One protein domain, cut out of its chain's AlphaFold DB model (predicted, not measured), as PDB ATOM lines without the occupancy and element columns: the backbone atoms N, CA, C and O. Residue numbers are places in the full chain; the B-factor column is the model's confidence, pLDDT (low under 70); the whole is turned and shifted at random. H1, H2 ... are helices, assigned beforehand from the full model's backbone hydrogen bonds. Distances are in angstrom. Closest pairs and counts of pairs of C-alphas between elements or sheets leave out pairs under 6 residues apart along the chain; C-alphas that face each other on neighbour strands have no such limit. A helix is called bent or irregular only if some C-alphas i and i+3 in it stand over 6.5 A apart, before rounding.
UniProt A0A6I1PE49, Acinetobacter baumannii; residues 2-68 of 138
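What this domain is: This is residues 2 to 68 of the 138 residues of a protein of Acinetobacter baumannii (UniProt A0A6I1PE49). Three helices make a triangle, steeply tilted or nearly at right angles to one another, with the shortest, H3, packed on both H1 and H2. The long loop between H1 and H2 swings out, with residues 22 to 28 sticking out. The printed part has 67 residues, in order H1, H2, H3, is all helix, and is compact, with a radius of gyration of the C-alphas of 12.3 A and spans of 34 by 30 by 22 A.

How they stand to each other: H1, residues 2 to 15, touches H3, residues 52 to 62, closest at the C-alphas of Ala 8 and Ser 53, 5.3 A; they run the same way at a steep tilt of 69.8 degrees, only just short of about perpendicular. H2, residues 29 to 45, touches H3 with residues 33 to 40 alone, closest at the C-alphas of Ala 36 and Leu 58, 7.2 A, opposite ways at a steep 47 degrees. H1 and H2 are close but not clearly touching, about perpendicular at 82 degrees; the C-alphas of Phe 4 and Ala 36, the closest, are 7.4 A apart. O i to N i+4 pairs are within hydrogen-bond range in 8 of 10 in H1, 12 of 13 in H2 and 5 of 7 in H3.

Where its parts are: H1 begins at C-alpha 2 (-1.829, 28.502, -22.143) and is 21.4 A long. H2 is 25.2 A long. H3, 16.4 A, ends at C-alpha 62 (9.178, 40.915, -8.179); it is only just irregular, C-alphas 55 and 58 being 7.0 A apart.

The domain as a whole: The C-alphas of Pro 25 and Thr 47 are the farthest apart, 36.1 A. The printed part has no cut; the link H1 to H2 is long. Residues 2, 4 and 25 to 51 have pLDDT under 70.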
ATOM      1  N   ALA A   2      -0.821  28.813 -23.176       64.44
ATOM      2  CA  ALA A   2      -1.829  28.502 -22.143       64.44
ATOM      3  C   ALA A   2      -1.283  28.451 -20.697       64.44
ATOM      4  O   ALA A   2      -1.914  28.988 -19.794       64.44
ATOM      5  N   VAL A   3      -0.089  27.883 -20.484       70.62
ATOM      6  CA  VAL A   3       0.511  27.730 -19.138       70.62
ATOM      7  C   VAL A   3       0.780  29.078 -18.457       70.62
ATOM      8  O   VAL A   3       0.484  29.235 -17.280       70.62
ATOM      9  N   PHE A   4       1.271  30.076 -19.200       68.94
ATOM     10  CA  PHE A   4       1.517  31.419 -18.656       68.94
ATOM     11  C   PHE A   4       0.242  32.143 -18.244       68.94
ATOM     12  O   PHE A   4       0.243  32.833 -17.233       68.94
ATOM     13  N   ARG A   5      -0.840  31.974 -19.011       73.44
ATOM     14  CA  ARG A   5      -2.145  32.533 -18.644       73.44
ATOM     15  C   ARG A   5      -2.684  31.857 -17.390       73.44
ATOM     16  O   ARG A   5      -3.016  32.552 -16.451       73.44
ATOM     17  N   ALA A   6      -2.631  30.526 -17.322       81.25
ATOM     18  CA  ALA A   6      -3.047  29.797 -16.125       81.25
ATOM     19  C   ALA A   6      -2.264  30.226 -14.869       81.25
ATOM     20  O   ALA A   6      -2.861  30.426 -13.817       81.25
ATOM     21  N   LEU A   7      -0.943  30.417 -14.981       81.81
ATOM     22  CA  LEU A   7      -0.127  30.935 -13.880       81.81
ATOM     23  C   LEU A   7      -0.517  32.372 -13.504       81.81
ATOM     24  O   LEU A   7      -0.644  32.670 -12.320       81.81
ATOM     25  N   ALA A   8      -0.718  33.247 -14.491       83.25
ATOM     26  CA  ALA A   8      -1.143  34.625 -14.262       83.25
ATOM     27  C   ALA A   8      -2.502  34.698 -13.554       83.25
ATOM     28  O   ALA A   8      -2.641  35.447 -12.593       83.25
ATOM     29  N   ASP A   9      -3.460  33.877 -13.975       85.12
ATOM     30  CA  ASP A   9      -4.799  33.828 -13.392       85.12
ATOM     31  C   ASP A   9      -4.755  33.274 -11.952       85.12
ATOM     32  O   ASP A   9      -5.470  33.755 -11.074       85.12
ATOM     33  N   ILE A  10      -3.868  32.309 -11.663       87.38
ATOM     34  CA  ILE A  10      -3.617  31.830 -10.291       87.38
ATOM     35  C   ILE A  10      -3.016  32.942  -9.420       87.38
ATOM     36  O   ILE A  10      -3.465  33.144  -8.296       87.38
ATOM     37  N   VAL A  11      -2.021  33.671  -9.928       87.69
ATOM     38  CA  VAL A  11      -1.357  34.766  -9.202       87.69
ATOM     39  C   VAL A  11      -2.287  35.971  -9.010       87.69
ATOM     40  O   VAL A  11      -2.166  36.697  -8.025       87.69
ATOM     41  N   GLU A  12      -3.241  36.204  -9.909       88.88
ATOM     42  CA  GLU A  12      -4.218  37.289  -9.779       88.88
ATOM     43  C   GLU A  12      -5.156  37.085  -8.585       88.88
ATOM     44  O   GLU A  12      -5.470  38.053  -7.888       88.88
ATOM     45  N   ARG A  13      -5.501  35.830  -8.263       90.38
ATOM     46  CA  ARG A  13      -6.293  35.488  -7.068       90.38
ATOM     47  C   ARG A  13      -5.655  35.984  -5.770       90.38
ATOM     48  O   ARG A  13      -6.373  36.264  -4.819       90.38
ATOM     49  N   ALA A  14      -4.336  36.197  -5.749       90.44
ATOM     50  CA  ALA A  14      -3.640  36.733  -4.583       90.44
ATOM     51  C   ALA A  14      -4.064  38.168  -4.185       90.44
ATOM     52  O   ALA A  14      -3.573  38.705  -3.196       90.44
ATOM     53  N   ASN A  15      -4.951  38.821  -4.954       89.19
ATOM     54  CA  ASN A  15      -5.603  40.076  -4.554       89.19
ATOM     55  C   ASN A  15      -6.517  39.904  -3.336       89.19
ATOM     56  O   ASN A  15      -6.613  40.819  -2.523       89.19
ATOM     57  N   ASP A  16      -7.166  38.745  -3.219       93.62
ATOM     58  CA  ASP A  16      -8.213  38.498  -2.224       93.62
ATOM     59  C   ASP A  16      -7.869  37.332  -1.279       93.62
ATOM     60  O   ASP A  16      -8.540  37.123  -0.268       93.62
ATOM     61  N   GLU A  17      -6.820  36.562  -1.582       94.81
ATOM     62  CA  GLU A  17      -6.398  35.392  -0.809       94.81
ATOM     63  C   GLU A  17      -4.875  35.191  -0.815       94.81
ATOM     64  O   GLU A  17      -4.131  35.869  -1.516       94.81
ATOM     65  N   ILE A  18      -4.392  34.232  -0.021       94.00
ATOM     66  CA  ILE A  18      -2.983  33.824  -0.024       94.00
ATOM     67  C   ILE A  18      -2.826  32.626  -0.958       94.00
ATOM     68  O   ILE A  18      -3.474  31.596  -0.772       94.00
ATOM     69  N   VAL A  19      -1.919  32.741  -1.927       93.25
ATOM     70  CA  VAL A  19      -1.611  31.678  -2.888       93.25
ATOM     71  C   VAL A  19      -0.214  31.131  -2.612       93.25
ATOM     72  O   VAL A  19       0.766  31.870  -2.639       93.25
ATOM     73  N   VAL A  20      -0.116  29.822  -2.374       92.69
ATOM     74  CA  VAL A  20       1.164  29.109  -2.260       92.69
ATOM     75  C   VAL A  20       1.399  28.331  -3.546       92.69
ATOM     76  O   VAL A  20       0.587  27.486  -3.921       92.69
ATOM     77  N   ILE A  21       2.507  28.625  -4.224       88.12
ATOM     78  CA  ILE A  21       2.885  27.970  -5.477       88.12
ATOM     79  C   ILE A  21       3.977  26.953  -5.175       88.12
ATOM     80  O   ILE A  21       5.103  27.327  -4.854       88.12
ATOM     81  N   ASP A  22       3.639  25.674  -5.304       88.44
ATOM     82  CA  ASP A  22       4.617  24.590  -5.277       88.44
ATOM     83  C   ASP A  22       5.159  24.352  -6.691       88.44
ATOM     84  O   ASP A  22       4.397  24.194  -7.651       88.44
ATOM     85  N   THR A  23       6.482  24.380  -6.840       81.25
ATOM     86  CA  THR A  23       7.144  24.291  -8.148       81.25
ATOM     87  C   THR A  23       7.800  22.931  -8.319       81.25
ATOM     88  O   THR A  23       8.361  22.379  -7.377       81.25
ATOM     89  N   ALA A  24       7.769  22.394  -9.541       74.50
ATOM     90  CA  ALA A  24       8.456  21.145  -9.849       74.50
ATOM     91  C   ALA A  24       9.974  21.262  -9.575       74.50
ATOM     92  O   ALA A  24      10.554  22.318  -9.825       74.50
ATOM     93  N   PRO A  25      10.654  20.171  -9.174       63.69
ATOM     94  CA  PRO A  25      12.068  20.178  -8.770       63.69
ATOM     95  C   PRO A  25      13.051  20.398  -9.932       63.69
ATOM     96  O   PRO A  25      14.264  20.350  -9.756       63.69
ATOM     97  N   THR A  26      12.553  20.588 -11.153       58.19
ATOM     98  CA  THR A  26      13.398  20.822 -12.320       58.19
ATOM     99  C   THR A  26      13.775  22.298 -12.365       58.19
ATOM    100  O   THR A  26      12.877  23.131 -12.277       58.19
ATOM    101  N   GLY A  27      15.050  22.634 -12.593       54.03
ATOM    102  CA  GLY A  27      15.580  24.011 -12.692       54.03
ATOM    103  C   GLY A  27      14.954  24.926 -13.767       54.03
ATOM    104  O   GLY A  27      15.500  25.971 -14.098       54.03
ATOM    105  N   HIS A  28      13.797  24.553 -14.317       63.25
ATOM    106  CA  HIS A  28      12.954  25.330 -15.216       63.25
ATOM    107  C   HIS A  28      12.107  26.401 -14.510       63.25
ATOM    108  O   HIS A  28      11.456  27.183 -15.202       63.25
ATOM    109  N   THR A  29      12.111  26.496 -13.175       57.25
ATOM    110  CA  THR A  29      11.386  27.556 -12.440       57.25
ATOM    111  C   THR A  29      11.766  28.960 -12.934       57.25
ATOM    112  O   THR A  29      10.925  29.853 -12.996       57.25
ATOM    113  N   LEU A  30      12.999  29.131 -13.415       54.19
ATOM    114  CA  LEU A  30      13.489  30.378 -14.013       54.19
ATOM    115  C   LEU A  30      13.243  30.475 -15.512       54.19
ATOM    116  O   LEU A  30      13.100  31.576 -16.028       54.19
ATOM    117  N   LEU A  31      13.101  29.344 -16.208       55.25
ATOM    118  CA  LEU A  31      12.658  29.337 -17.602       55.25
ATOM    119  C   LEU A  31      11.229  29.873 -17.729       55.25
ATOM    120  O   LEU A  31      10.907  30.449 -18.760       55.25
ATOM    121  N   LEU A  32      10.399  29.785 -16.681       61.69
ATOM    122  CA  LEU A  32       9.128  30.516 -16.613       61.69
ATOM    123  C   LEU A  32       9.338  32.036 -16.517       61.69
ATOM    124  O   LEU A  32       8.667  32.779 -17.226       61.69
ATOM    125  N   LEU A  33      10.272  32.514 -15.694       63.12
ATOM    126  CA  LEU A  33      10.545  33.950 -15.540       63.12
ATOM    127  C   LEU A  33      11.203  34.551 -16.793       63.12
ATOM    128  O   LEU A  33      10.762  35.593 -17.282       63.12
ATOM    129  N   ASP A  34      12.179  33.858 -17.377       61.03
ATOM    130  CA  ASP A  34      12.843  34.254 -18.623       61.03
ATOM    131  C   ASP A  34      11.890  34.203 -19.820       61.03
ATOM    132  O   ASP A  34      11.890  35.111 -20.660       61.03
ATOM    133  N   ALA A  35      11.028  33.186 -19.900       61.72
ATOM    134  CA  ALA A  35      10.010  33.121 -20.939       61.72
ATOM    135  C   ALA A  35       8.901  34.156 -20.720       61.72
ATOM    136  O   ALA A  35       8.435  34.720 -21.702       61.72
ATOM    137  N   ALA A  36       8.522  34.490 -19.480       62.09
ATOM    138  CA  ALA A  36       7.613  35.602 -19.207       62.09
ATOM    139  C   ALA A  36       8.235  36.941 -19.632       62.09
ATOM    140  O   ALA A  36       7.553  37.770 -20.230       62.09
ATOM    141  N   GLN A  37       9.536  37.142 -19.398       62.81
ATOM    142  CA  GLN A  37      10.248  38.356 -19.799       62.81
ATOM    143  C   GLN A  37      10.409  38.450 -21.323       62.81
ATOM    144  O   GLN A  37      10.221  39.517 -21.910       62.81
ATOM    145  N   THR A  38      10.720  37.331 -21.976       63.31
ATOM    146  CA  THR A  38      10.795  37.232 -23.441       63.31
ATOM    147  C   THR A  38       9.420  37.450 -24.064       63.31
ATOM    148  O   THR A  38       9.288  38.237 -24.997       63.31
ATOM    149  N   TYR A  39       8.378  36.862 -23.476       63.62
ATOM    150  CA  TYR A  39       6.997  37.046 -23.902       63.62
ATOM    151  C   TYR A  39       6.536  38.493 -23.717       63.62
ATOM    152  O   TYR A  39       5.938  39.053 -24.626       63.62
ATOM    153  N   HIS A  40       6.879  39.150 -22.604       60.62
ATOM    154  CA  HIS A  40       6.585  40.570 -22.392       60.62
ATOM    155  C   HIS A  40       7.233  41.454 -23.475       60.62
ATOM    156  O   HIS A  40       6.604  42.382 -23.982       60.62
ATOM    157  N   LYS A  41       8.469  41.134 -23.889       65.56
ATOM    158  CA  LYS A  41       9.171  41.827 -24.984       65.56
ATOM    159  C   LYS A  41       8.561  41.545 -26.363       65.56
ATOM    160  O   LYS A  41       8.457  42.467 -27.168       65.56
ATOM    161  N   GLU A  42       8.162  40.306 -26.647       63.56
ATOM    162  CA  GLU A  42       7.466  39.947 -27.895       63.56
ATOM    163  C   GLU A  42       6.092  40.614 -27.986       63.56
ATOM    164  O   GLU A  42       5.731  41.163 -29.025       63.56
ATOM    165  N   ILE A  43       5.367  40.646 -26.869       62.09
ATOM    166  CA  ILE A  43       4.083  41.323 -26.726       62.09
ATOM    167  C   ILE A  43       4.210  42.812 -27.025       62.09
ATOM    168  O   ILE A  43       3.405  43.334 -27.790       62.09
ATOM    169  N   ALA A  44       5.218  43.485 -26.464       60.81
ATOM    170  CA  ALA A  44       5.447  44.908 -26.701       60.81
ATOM    171  C   ALA A  44       5.703  45.234 -28.188       60.81
ATOM    172  O   ALA A  44       5.531  46.377 -28.602       60.81
ATOM    173  N   ARG A  45       6.091  44.237 -29.002       64.56
ATOM    174  CA  ARG A  45       6.230  44.354 -30.465       64.56
ATOM    175  C   ARG A  45       4.974  43.953 -31.245       64.56
ATOM    176  O   ARG A  45       4.909  44.249 -32.436       64.56
ATOM    177  N   SER A  46       3.999  43.288 -30.625       55.88
ATOM    178  CA  SER A  46       2.771  42.811 -31.273       55.88
ATOM    179  C   SER A  46       1.583  43.743 -30.998       55.88
ATOM    180  O   SER A  46       1.391  44.206 -29.881       55.88
ATOM    181  N   THR A  47       0.746  43.998 -32.002       55.78
ATOM    182  CA  THR A  47      -0.431  44.892 -31.938       55.78
ATOM    183  C   THR A  47      -1.679  44.261 -31.293       55.78
ATOM    184  O   THR A  47      -2.766  44.824 -31.392       55.78
ATOM    185  N   GLY A  48      -1.558  43.087 -30.664       62.09
ATOM    186  CA  GLY A  48      -2.686  42.345 -30.088       62.09
ATOM    187  C   GLY A  48      -3.006  42.722 -28.638       62.09
ATOM    188  O   GLY A  48      -2.127  43.123 -27.876       62.09
ATOM    189  N   GLU A  49      -4.267  42.545 -28.232       63.06
ATOM    190  CA  GLU A  49      -4.688  42.708 -26.837       63.06
ATOM    191  C   GLU A  49      -4.052  41.641 -25.942       63.06
ATOM    192  O   GLU A  49      -4.206  40.432 -26.140       63.06
ATOM    193  N   VAL A  50      -3.330  42.102 -24.926       66.00
ATOM    194  CA  VAL A  50      -2.677  41.237 -23.944       66.00
ATOM    195  C   VAL A  50      -3.476  41.267 -22.654       66.00
ATOM    196  O   VAL A  50      -3.695  42.370 -22.138       66.00
ATOM    197  N   PRO A  51      -3.870  40.096 -22.111       69.81
ATOM    198  CA  PRO A  51      -4.594  40.022 -20.849       69.81
ATOM    199  C   PRO A  51      -3.852  40.767 -19.742       69.81
ATOM    200  O   PRO A  51      -2.630  40.646 -19.607       69.81
ATOM    201  N   GLN A  52      -4.592  41.532 -18.943       75.94
ATOM    202  CA  GLN A  52      -4.005  42.333 -17.873       75.94
ATOM    203  C   GLN A  52      -3.303  41.454 -16.821       75.94
ATOM    204  O   GLN A  52      -2.238  41.839 -16.338       75.94
ATOM    205  N   SER A  53      -3.817  40.243 -16.567       74.62
ATOM    206  CA  SER A  53      -3.208  39.252 -15.669       74.62
ATOM    207  C   SER A  53      -1.749  38.950 -16.041       74.62
ATOM    208  O   SER A  53      -0.860  38.962 -15.192       74.62
ATOM    209  N   VAL A  54      -1.454  38.798 -17.336       72.31
ATOM    210  CA  VAL A  54      -0.094  38.547 -17.843       72.31
ATOM    211  C   VAL A  54       0.819  39.765 -17.669       72.31
ATOM    212  O   VAL A  54       1.998  39.607 -17.356       72.31
ATOM    213  N   LYS A  55       0.300  40.985 -17.869       75.50
ATOM    214  CA  LYS A  55       1.087  42.218 -17.680       75.50
ATOM    215  C   LYS A  55       1.479  42.417 -16.218       75.50
ATOM    216  O   LYS A  55       2.586  42.878 -15.953       75.50
ATOM    217  N   ASN A  56       0.587  42.050 -15.302       82.88
ATOM    218  CA  ASN A  56       0.774  42.224 -13.865       82.88
ATOM    219  C   ASN A  56       1.614  41.105 -13.227       82.88
ATOM    220  O   ASN A  56       2.194  41.323 -12.167       82.88
ATOM    221  N   LEU A  57       1.725  39.938 -13.875       83.38
ATOM    222  CA  LEU A  57       2.424  38.767 -13.338       83.38
ATOM    223  C   LEU A  57       3.873  39.064 -12.917       83.38
ATOM    224  O   LEU A  57       4.231  38.840 -11.766       83.38
ATOM    225  N   LEU A  58       4.713  39.567 -13.831       80.25
ATOM    226  CA  LEU A  58       6.129  39.828 -13.526       80.25
ATOM    227  C   LEU A  58       6.331  40.928 -12.469       80.25
ATOM    228  O   LEU A  58       7.092  40.681 -11.534       80.25
ATOM    229  N   PRO A  59       5.678  42.107 -12.569       86.12
ATOM    230  CA  PRO A  59       5.743  43.118 -11.515       86.12
ATOM    231  C   PRO A  59       5.366  42.569 -10.137       86.12
ATOM    232  O   PRO A  59       6.069  42.833  -9.169       86.12
ATOM    233  N   ARG A  60       4.307  41.754 -10.062       88.31
ATOM    234  CA  ARG A  60       3.836  41.172  -8.802       88.31
ATOM    235  C   ARG A  60       4.809  40.154  -8.217       88.31
ATOM    236  O   ARG A  60       5.080  40.189  -7.022       88.31
ATOM    237  N   LEU A  61       5.374  39.276  -9.049       86.44
ATOM    238  CA  LEU A  61       6.370  38.291  -8.606       86.44
ATOM    239  C   LEU A  61       7.668  38.940  -8.102       86.44
ATOM    240  O   LEU A  61       8.341  38.363  -7.253       86.44
ATOM    241  N   ARG A  62       8.015  40.126  -8.619       86.81
ATOM    242  CA  ARG A  62       9.178  40.915  -8.179       86.81
ATOM    243  C   ARG A  62       8.901  41.803  -6.970       86.81
ATOM    244  O   ARG A  62       9.846  42.296  -6.368       86.81
ATOM    245  N   ASN A  63       7.639  42.037  -6.621       90.88
ATOM    246  CA  ASN A  63       7.283  42.910  -5.512       90.88
ATOM    247  C   ASN A  63       7.490  42.185  -4.166       90.88
ATOM    248  O   ASN A  63       6.709  41.282  -3.858       90.88
ATOM    249  N   PRO A  64       8.482  42.573  -3.338       90.50
ATOM    250  CA  PRO A  64       8.774  41.890  -2.075       90.50
ATOM    251  C   PRO A  64       7.675  42.060  -1.011       90.50
ATOM    252  O   PRO A  64       7.623  41.274  -0.064       90.50
ATOM    253  N   GLU A  65       6.795  43.056  -1.165       91.69
ATOM    254  CA  GLU A  65       5.644  43.274  -0.278       91.69
ATOM    255  C   GLU A  65       4.474  42.328  -0.595       91.69
ATOM    256  O   GLU A  65       3.630  42.076   0.260       91.69
ATOM    257  N   GLU A  66       4.426  41.782  -1.814       91.88
ATOM    258  CA  GLU A  66       3.340  40.905  -2.276       91.88
ATOM    259  C   GLU A  66       3.782  39.452  -2.457       91.88
ATOM    260  O   GLU A  66       2.990  38.535  -2.241       91.88
ATOM    261  N   THR A  67       5.038  39.225  -2.846       91.75
ATOM    262  CA  THR A  67       5.578  37.899  -3.150       91.75
ATOM    263  C   THR A  67       6.843  37.641  -2.341       91.75
ATOM    264  O   THR A  67       7.743  38.470  -2.255       91.75
ATOM    265  N   SER A  68       6.945  36.447  -1.762       92.06
ATOM    266  CA  SER A  68       8.159  35.964  -1.103       92.06
ATOM    267  C   SER A  68       8.501  34.570  -1.611       92.06
ATOM    268  O   SER A  68       7.619  33.730  -1.774       92.06
TER     269      SER A  68